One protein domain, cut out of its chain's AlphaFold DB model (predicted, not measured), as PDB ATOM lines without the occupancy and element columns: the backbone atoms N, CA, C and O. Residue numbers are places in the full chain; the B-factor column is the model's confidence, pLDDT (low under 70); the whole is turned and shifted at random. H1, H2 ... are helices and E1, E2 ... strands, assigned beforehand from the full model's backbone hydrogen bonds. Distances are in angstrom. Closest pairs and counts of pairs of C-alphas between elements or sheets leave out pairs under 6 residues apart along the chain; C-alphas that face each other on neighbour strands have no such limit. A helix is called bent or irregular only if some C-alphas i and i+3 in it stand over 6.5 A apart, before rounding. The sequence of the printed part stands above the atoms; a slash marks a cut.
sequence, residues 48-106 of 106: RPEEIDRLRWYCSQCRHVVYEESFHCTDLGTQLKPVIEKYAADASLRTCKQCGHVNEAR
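Overview. This is residues 48 to 106 of the 106 residues of the protein "3-hydroxyanthranilic acid dioxygenase" of Syncephalis pseudoplumigaleata (UniProt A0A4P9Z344). A two-strand hairpin, E1 and E2, makes one long layer, and the helix H1 runs lengthwise over one face of it. Short H2 follows at the end of H1, and the last residues, 95 to 106, loop round that end of the domain, where the link between E1 and E2 also lies; residues 48 to 52 lead in at the opposite end. The printed part has 59 residues, with two named strands and then two named helices in the order E1, E2, H1, H2; the sheet, in the order E1 - E2, is antiparallel, and the class is mixed, helices and strands. The whole is only just loose, close to compact, with a radius of gyration of the C-alphas of 12.6 A, and elongated, spanning 37 by 21 by 14 A.

Along the chain. Strand E1, residues 53 to 58, begins at C-alpha 53 at (219.578, 215.259, 266.682) and measures 16.4 A from first to last C-alpha. Strand E2, residues 65 to 71, measures 17.1 A. Helix H1, residues 76 to 89, measures 20.3 A, from C-alpha 76 at (212.130, 213.927, 260.490) to C-alpha 89. H1 is neither bent nor irregular, but only just: C-alphas 79 and 82 are 6.4 A apart. Helix H2, residues 91 to 94, measures 4.9 A and ends at C-alpha 94 at (206.785, 212.540, 281.937).

Arrangement. E1 and E2 form a hairpin of antiparallel neighbours, with 167 degrees between their directions. N 55 and O 69 are within hydrogen-bond range at 2.9 A, and N 66 and O 57 at 2.8 A. The closest C-alphas of E1 and H1 are those of Leu 55 and Leu 80, 7.9 A apart. Those of E2 and H1 are the C-alphas of Glu 69 and Val 83, 7.4 A apart. The closest C-alphas of E2 and H2 are those of Tyr 67 and Leu 93, 6.2 A apart. H1, with residues 87 to 88 alone, touches H2 only at the corner by their link, and only just, with 3 pairs of C-alphas within 8 A; the closest are those of Tyr 87 and Leu 93, 5.9 A apart. E1 and H2 are only just apart, closest 8.3 A. In H1, 7 of 10 O i to N i+4 pairs are within hydrogen-bond range; H2 is too short for such a pair.

Size, cuts and confidence. The two C-alphas farthest apart are those of Arg 48 and Gly 100, 37.3 A. The printed part has no cut, and it ends at residue 106, the chain's last residue. The links E2 to H1 and H1 to H2 are tight, E1 to E2 is short, and no link is long. Residues 95 to 106 hold no named element; their C-alphas lie 11 to 17 A from the mean of all C-alphas. The mean pLDDT of the printed part is 95.8, and residue 106 is under 70.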
ATOM      1  N   ARG A  48     225.315 214.920 258.667       97.44
ATOM      2  CA  ARG A  48     226.487 214.063 258.448       97.44
ATOM      3  C   ARG A  48     226.418 212.847 259.384       97.44
ATOM      4  O   ARG A  48     225.747 212.943 260.409       97.44
ATOM      5  N   PRO A  49     227.097 211.725 259.083       96.31
ATOM      6  CA  PRO A  49     226.986 210.493 259.874       96.31
ATOM      7  C   PRO A  49     227.264 210.657 261.379       96.31
ATOM      8  O   PRO A  49     226.689 209.948 262.197       96.31
ATOM      9  N   GLU A  50     228.137 211.593 261.747       96.50
ATOM     10  CA  GLU A  50     228.509 211.908 263.128       96.50
ATOM     11  C   GLU A  50     227.534 212.857 263.848       96.50
ATOM     12  O   GLU A  50     227.656 213.073 265.055       96.50
ATOM     13  N   GLU A  51     226.590 213.459 263.124       97.19
ATOM     14  CA  GLU A  51     225.657 214.444 263.666       97.19
ATOM     15  C   GLU A  51     224.385 213.766 264.180       97.19
ATOM     16  O   GLU A  51     223.743 212.974 263.487       97.19
ATOM     17  N   ILE A  52     224.024 214.105 265.416       96.94
ATOM     18  CA  ILE A  52     222.919 213.505 266.161       96.94
ATOM     19  C   ILE A  52     221.947 214.605 266.570       96.94
ATOM     20  O   ILE A  52     222.341 215.584 267.211       96.94
ATOM     21  N   ASP A  53     220.676 214.415 266.233       97.38
ATOM     22  CA  ASP A  53     219.578 215.259 266.682       97.38
ATOM     23  C   ASP A  53     219.060 214.778 268.034       97.38
ATOM     24  O   ASP A  53     219.241 213.622 268.437       97.38
ATOM     25  N   ARG A  54     218.415 215.694 268.755       96.75
ATOM     26  CA  ARG A  54     217.826 215.413 270.060       96.75
ATOM     27  C   ARG A  54     216.436 216.001 270.150       96.75
ATOM     28  O   ARG A  54     216.231 217.166 269.814       96.75
ATOM     29  N   LEU A  55     215.511 215.209 270.672       96.62
ATOM     30  CA  LEU A  55     214.181 215.659 271.050       96.62
ATOM     31  C   LEU A  55     214.076 215.634 272.572       96.62
ATOM     32  O   LEU A  55     214.414 214.635 273.205       96.62
ATOM     33  N   ARG A  56     213.642 216.747 273.162       96.25
ATOM     34  CA  ARG A  56     213.722 216.977 274.606       96.25
ATOM     35  C   ARG A  56     212.463 217.637 275.146       96.25
ATOM     36  O   ARG A  56     211.927 218.558 274.535       96.25
ATOM     37  N   TRP A  57     212.088 217.250 276.361       97.69
ATOM     38  CA  TRP A  57     211.031 217.874 277.148       97.69
ATOM     39  C   TRP A  57     211.586 218.499 278.421       97.69
ATOM     40  O   TRP A  57     212.418 217.914 279.116       97.69
ATOM     41  N   TYR A  58     211.075 219.681 278.750       97.69
ATOM     42  CA  TYR A  58     211.385 220.400 279.981       97.69
ATOM     43  C   TYR A  58     210.202 220.338 280.945       97.69
ATOM     44  O   TYR A  58     209.044 220.279 280.531       97.69
ATOM     45  N   CYS A  59     210.483 220.356 282.243       97.69
ATOM     46  CA  CYS A  59     209.465 220.367 283.279       97.69
ATOM     47  C   CYS A  59     208.716 221.697 283.237       97.69
ATOM     48  O   CYS A  59     209.341 222.758 283.292       97.69
ATOM     49  N   SER A  60     207.388 221.643 283.197       96.06
ATOM     50  CA  SER A  60     206.532 222.835 283.186       96.06
ATOM     51  C   SER A  60     206.648 223.683 284.464       96.06
ATOM     52  O   SER A  60     206.380 224.879 284.420       96.06
ATOM     53  N   GLN A  61     207.076 223.089 285.588       96.75
ATOM     54  CA  GLN A  61     207.223 223.782 286.872       96.75
ATOM     55  C   GLN A  61     208.642 224.300 287.123       96.75
ATOM     56  O   GLN A  61     208.825 225.482 287.401       96.75
ATOM     57  N   CYS A  62     209.656 223.431 287.036       96.56
ATOM     58  CA  CYS A  62     211.029 223.782 287.421       96.56
ATOM     59  C   CYS A  62     212.002 223.931 286.246       96.56
ATOM     60  O   CYS A  62     213.178 224.202 286.472       96.56
ATOM     61  N   ARG A  63     211.541 223.738 285.001       96.56
ATOM     62  CA  ARG A  63     212.352 223.848 283.774       96.56
ATOM     63  C   ARG A  63     213.524 222.861 283.668       96.56
ATOM     64  O   ARG A  63     214.343 222.992 282.766       96.56
ATOM     65  N   HIS A  64     213.596 221.845 284.528       97.25
ATOM     66  CA  HIS A  64     214.560 220.750 284.390       97.25
ATOM     67  C   HIS A  64     214.265 219.892 283.162       97.25
ATOM     68  O   HIS A  64     213.104 219.744 282.787       97.25
ATOM     69  N   VAL A  65     215.281 219.263 282.573       97.62
ATOM     70  CA  VAL A  65     215.062 218.277 281.508       97.62
ATOM     71  C   VAL A  65     214.357 217.054 282.089       97.62
ATOM     72  O   VAL A  65     214.849 216.426 283.019       97.62
ATOM     73  N   VAL A  66     213.182 216.732 281.563       98.06
ATOM     74  CA  VAL A  66     212.374 215.594 282.019       98.06
ATOM     75  C   VAL A  66     212.730 214.342 281.230       98.06
ATOM     76  O   VAL A  66     212.907 213.275 281.811       98.06
ATOM     77  N   TYR A  67     212.865 214.494 279.915       97.75
ATOM     78  CA  TYR A  67     213.194 213.416 278.997       97.75
ATOM     79  C   TYR A  67     213.966 213.969 277.799       97.75
ATOM     80  O   TYR A  67     213.708 215.090 277.358       97.75
ATOM     81  N   GLU A  68     214.906 213.184 277.285       97.50
ATOM     82  CA  GLU A  68     215.639 213.448 276.051       97.50
ATOM     83  C   GLU A  68     215.857 212.128 275.313       97.50
ATOM     84  O   GLU A  68     216.271 211.137 275.914       97.50
ATOM     85  N   GLU A  69     215.617 212.134 274.007       96.69
ATOM     86  CA  GLU A  69     215.973 211.043 273.111       96.69
ATOM     87  C   GLU A  69     216.898 211.575 272.014       96.69
ATOM     88  O   GLU A  69     216.718 212.690 271.523       96.69
ATOM     89  N   SER A  70     217.921 210.794 271.669       96.56
ATOM     90  CA  SER A  70     218.927 211.144 270.663       96.56
ATOM     91  C   SER A  70     218.860 210.160 269.506       96.56
ATOM     92  O   SER A  70     218.778 208.954 269.734       96.56
ATOM     93  N   PHE A  71     218.918 210.656 268.274       95.62
ATOM     94  CA  PHE A  71     218.844 209.827 267.073       95.62
ATOM     95  C   PHE A  71     219.559 210.498 265.897       95.62
ATOM     96  O   PHE A  71     219.690 211.718 265.836       95.62
ATOM     97  N   HIS A  72     220.023 209.694 264.942       96.81
ATOM     98  CA  HIS A  72     220.489 210.216 263.661       96.81
ATOM     99  C   HIS A  72     219.271 210.451 262.755       96.81
ATOM    100  O   HIS A  72     218.554 209.503 262.416       96.81
ATOM    101  N   CYS A  73     219.003 211.714 262.418       95.62
ATOM    102  CA  CYS A  73     217.819 212.102 261.657       95.62
ATOM    103  C   CYS A  73     218.048 211.938 260.149       95.62
ATOM    104  O   CYS A  73     218.796 212.701 259.536       95.62
ATOM    105  N   THR A  74     217.361 210.971 259.549       95.31
ATOM    106  CA  THR A  74     217.297 210.731 258.100       95.31
ATOM    107  C   THR A  74     215.934 211.101 257.511       95.31
ATOM    108  O   THR A  74     215.868 211.525 256.362       95.31
ATOM    109  N   ASP A  75     214.861 210.994 258.300       93.75
ATOM    110  CA  ASP A  75     213.502 211.418 257.969       93.75
ATOM    111  C   ASP A  75     212.799 211.929 259.233       93.75
ATOM    112  O   ASP A  75     212.325 211.172 260.085       93.75
ATOM    113  N   LEU A  76     212.707 213.251 259.335       89.56
ATOM    114  CA  LEU A  76     212.130 213.927 260.490       89.56
ATOM    115  C   LEU A  76     210.652 213.557 260.713       89.56
ATOM    116  O   LEU A  76     210.213 213.412 261.854       89.56
ATOM    117  N   GLY A  77     209.874 213.394 259.638       87.56
ATOM    118  CA  GLY A  77     208.431 213.169 259.725       87.56
ATOM    119  C   GLY A  77     208.090 211.796 260.294       87.56
ATOM    120  O   GLY A  77     207.165 211.664 261.101       87.56
ATOM    121  N   THR A  78     208.859 210.779 259.913       93.06
ATOM    122  CA  THR A  78     208.647 209.407 260.387       93.06
ATOM    123  C   THR A  78     209.355 209.125 261.709       93.06
ATOM    124  O   THR A  78     208.833 208.346 262.507       93.06
ATOM    125  N   GLN A  79     210.490 209.775 261.989       94.81
ATOM    126  CA  GLN A  79     211.280 209.498 263.194       94.81
ATOM    127  C   GLN A  79     210.815 210.258 264.441       94.81
ATOM    128  O   GLN A  79     210.979 209.740 265.542       94.81
ATOM    129  N   LEU A  80     210.207 211.446 264.321       93.62
ATOM    130  CA  LEU A  80     209.756 212.197 265.504       93.62
ATOM    131  C   LEU A  80     208.520 211.582 266.166       93.62
ATOM    132  O   LEU A  80     208.443 211.504 267.394       93.62
ATOM    133  N   LYS A  81     207.539 211.165 265.360       93.62
ATOM    134  CA  LYS A  81     206.225 210.733 265.852       93.62
ATOM    135  C   LYS A  81     206.309 209.588 266.880       93.62
ATOM    136  O   LYS A  81     205.719 209.749 267.947       93.62
ATOM    137  N   PRO A  82     207.079 208.503 266.656       95.25
ATOM    138  CA  PRO A  82     207.205 207.426 267.639       95.25
ATOM    139  C   PRO A  82     207.785 207.885 268.983       95.25
ATOM    140  O   PRO A  82     207.352 207.418 270.035       95.25
ATOM    141  N   VAL A  83     208.740 208.823 268.969       95.56
ATOM    142  CA  VAL A  83     209.363 209.361 270.191       95.56
ATOM    143  C   VAL A  83     208.354 210.184 270.993       95.56
ATOM    144  O   VAL A  83     208.270 210.052 272.215       95.56
ATOM    145  N   ILE A  84     207.551 211.001 270.304       95.38
ATOM    146  CA  ILE A  84     206.486 211.807 270.916       95.38
ATOM    147  C   ILE A  84     205.407 210.903 271.522       95.38
ATOM    148  O   ILE A  84     205.030 211.090 272.676       95.38
ATOM    149  N   GLU A  85     204.941 209.896 270.779       96.19
ATOM    150  CA  GLU A  85     203.915 208.956 271.248       96.19
ATOM    151  C   GLU A  85     204.393 208.148 272.460       96.19
ATOM    152  O   GLU A  85     203.653 207.993 273.433       96.19
ATOM    153  N   LYS A  86     205.656 207.702 272.453       96.44
ATOM    154  CA  LYS A  86     206.296 207.038 273.595       96.44
ATOM    155  C   LYS A  86     206.324 207.936 274.833       96.44
ATOM    156  O   LYS A  86     205.948 207.486 275.914       96.44
ATOM    157  N   TYR A  87     206.736 209.199 274.685       97.31
ATOM    158  CA  TYR A  87     206.729 210.164 275.788       97.31
ATOM    159  C   TYR A  87     205.311 210.406 276.324       97.31
ATOM    160  O   TYR A  87     205.097 210.408 277.536       97.31
ATOM    161  N   ALA A  88     204.326 210.571 275.439       97.06
ATOM    162  CA  ALA A  88     202.941 210.808 275.829       97.06
ATOM    163  C   ALA A  88     202.344 209.615 276.603       97.06
ATOM    164  O   ALA A  88     201.698 209.807 277.640       97.06
ATOM    165  N   ALA A  89     202.601 208.389 276.139       97.31
ATOM    166  CA  ALA A  89     202.040 207.164 276.706       97.31
ATOM    167  C   ALA A  89     202.616 206.788 278.085       97.31
ATOM    168  O   ALA A  89     201.909 206.190 278.896       97.31
ATOM    169  N   ASP A  90     203.867 207.149 278.386       97.56
ATOM    170  CA  ASP A  90     204.552 206.722 279.609       97.56
ATOM    171  C   ASP A  90     204.661 207.854 280.650       97.56
ATOM    172  O   ASP A  90     205.483 208.769 280.559       97.56
ATOM    173  N   ALA A  91     203.852 207.769 281.711       97.12
ATOM    174  CA  ALA A  91     203.889 208.730 282.816       97.12
ATOM    175  C   ALA A  91     205.252 208.793 283.528       97.12
ATOM    176  O   ALA A  91     205.621 209.848 284.049       97.12
ATOM    177  N   SER A  92     206.023 207.702 283.540       97.38
ATOM    178  CA  SER A  92     207.346 207.666 284.164       97.38
ATOM    179  C   SER A  92     208.366 208.515 283.397       97.38
ATOM    180  O   SER A  92     209.210 209.157 284.037       97.38
ATOM    181  N   LEU A  93     208.228 208.588 282.063       97.62
ATOM    182  CA  LEU A  93     209.005 209.469 281.185       97.62
ATOM    183  C   LEU A  93     208.568 210.927 281.313       97.62
ATOM    184  O   LEU A  93     209.384 211.818 281.121       97.62
ATOM    185  N   ARG A  94     207.309 211.186 281.682       97.88
ATOM    186  CA  ARG A  94     206.785 212.540 281.937       97.88
ATOM    187  C   ARG A  94     207.052 213.053 283.351       97.88
ATOM    188  O   ARG A  94     206.831 214.232 283.624       97.88
ATOM    189  N   THR A  95     207.513 212.192 284.255       98.31
ATOM    190  CA  THR A  95     207.763 212.546 285.656       98.31
ATOM    191  C   THR A  95     209.141 213.184 285.818       98.31
ATOM    192  O   THR A  95     210.172 212.517 285.695       98.31
ATOM    193  N   CYS A  96     209.164 214.471 286.160       98.31
ATOM    194  CA  CYS A  96     210.380 215.216 286.453       98.31
ATOM    195  C   CYS A  96     211.120 214.617 287.655       98.31
ATOM    196  O   CYS A  96     210.598 214.586 288.768       98.31
ATOM    197  N   LYS A  97     212.379 214.218 287.453       97.50
ATOM    198  CA  LYS A  97     213.215 213.648 288.521       97.50
ATOM    199  C   LYS A  97     213.690 214.677 289.552       97.50
ATOM    200  O   LYS A  97     214.111 214.281 290.630       97.50
ATOM    201  N   GLN A  98     213.604 215.975 289.245       98.19
ATOM    202  CA  GLN A  98     214.019 217.037 290.166       98.19
ATOM    203  C   GLN A  98     212.917 217.445 291.153       98.19
ATOM    204  O   GLN A  98     213.210 217.664 292.323       98.19
ATOM    205  N   CYS A  99     211.666 217.586 290.702       98.00
ATOM    206  CA  CYS A  99     210.573 218.094 291.547       98.00
ATOM    207  C   CYS A  99     209.379 217.138 291.689       98.00
ATOM    208  O   CYS A  99     208.432 217.454 292.398       98.00
ATOM    209  N   GLY A 100     209.391 215.987 291.007       97.81
ATOM    210  CA  GLY A 100     208.297 215.013 291.035       97.81
ATOM    211  C   GLY A 100     207.071 215.392 290.197       97.81
ATOM    212  O   GLY A 100     206.162 214.577 290.067       97.81
ATOM    213  N   HIS A 101     207.033 216.588 289.594       98.19
ATOM    214  CA  HIS A 101     205.929 216.998 288.726       98.19
ATOM    215  C   HIS A 101     205.805 216.087 287.499       98.19
ATOM    216  O   HIS A 101     206.796 215.817 286.818       98.19
ATOM    217  N   VAL A 102     204.581 215.665 287.186       98.06
ATOM    218  CA  VAL A 102     204.269 214.890 285.982       98.06
ATOM    219  C   VAL A 102     203.767 215.843 284.900       98.06
ATOM    220  O   VAL A 102     202.669 216.383 285.023       98.06
ATOM    221  N   ASN A 103     204.557 216.039 283.844       97.31
ATOM    222  CA  ASN A 103     204.165 216.856 282.693       97.31
ATOM    223  C   ASN A 103     202.905 216.297 282.010       97.31
ATOM    224  O   ASN A 103     202.680 215.084 281.999       97.31
ATOM    225  N   GLU A 104     202.114 217.161 281.372       94.81
ATOM    226  CA  GLU A 104     201.001 216.728 280.519       94.81
ATOM    227  C   GLU A 104     201.489 215.899 279.317       94.81
ATOM    228  O   GLU A 104     202.606 216.072 278.835       94.81
ATOM    229  N   ALA A 105     200.635 214.999 278.825       88.56
ATOM    230  CA  ALA A 105     200.909 214.121 277.683       88.56
ATOM    231  C   ALA A 105     200.578 214.777 276.325       88.56
ATOM    232  O   ALA A 105     200.017 214.116 275.452       88.56
ATOM    233  N   ARG A 106     200.840 216.081 276.183       68.25
ATOM    234  CA  ARG A 106     200.550 216.840 274.957       68.25
ATOM    235  C   ARG A 106     201.741 216.892 274.014       68.25
ATOM    236  O   ARG A 106     202.883 216.991 274.518       68.25
TER     237      ARG A 106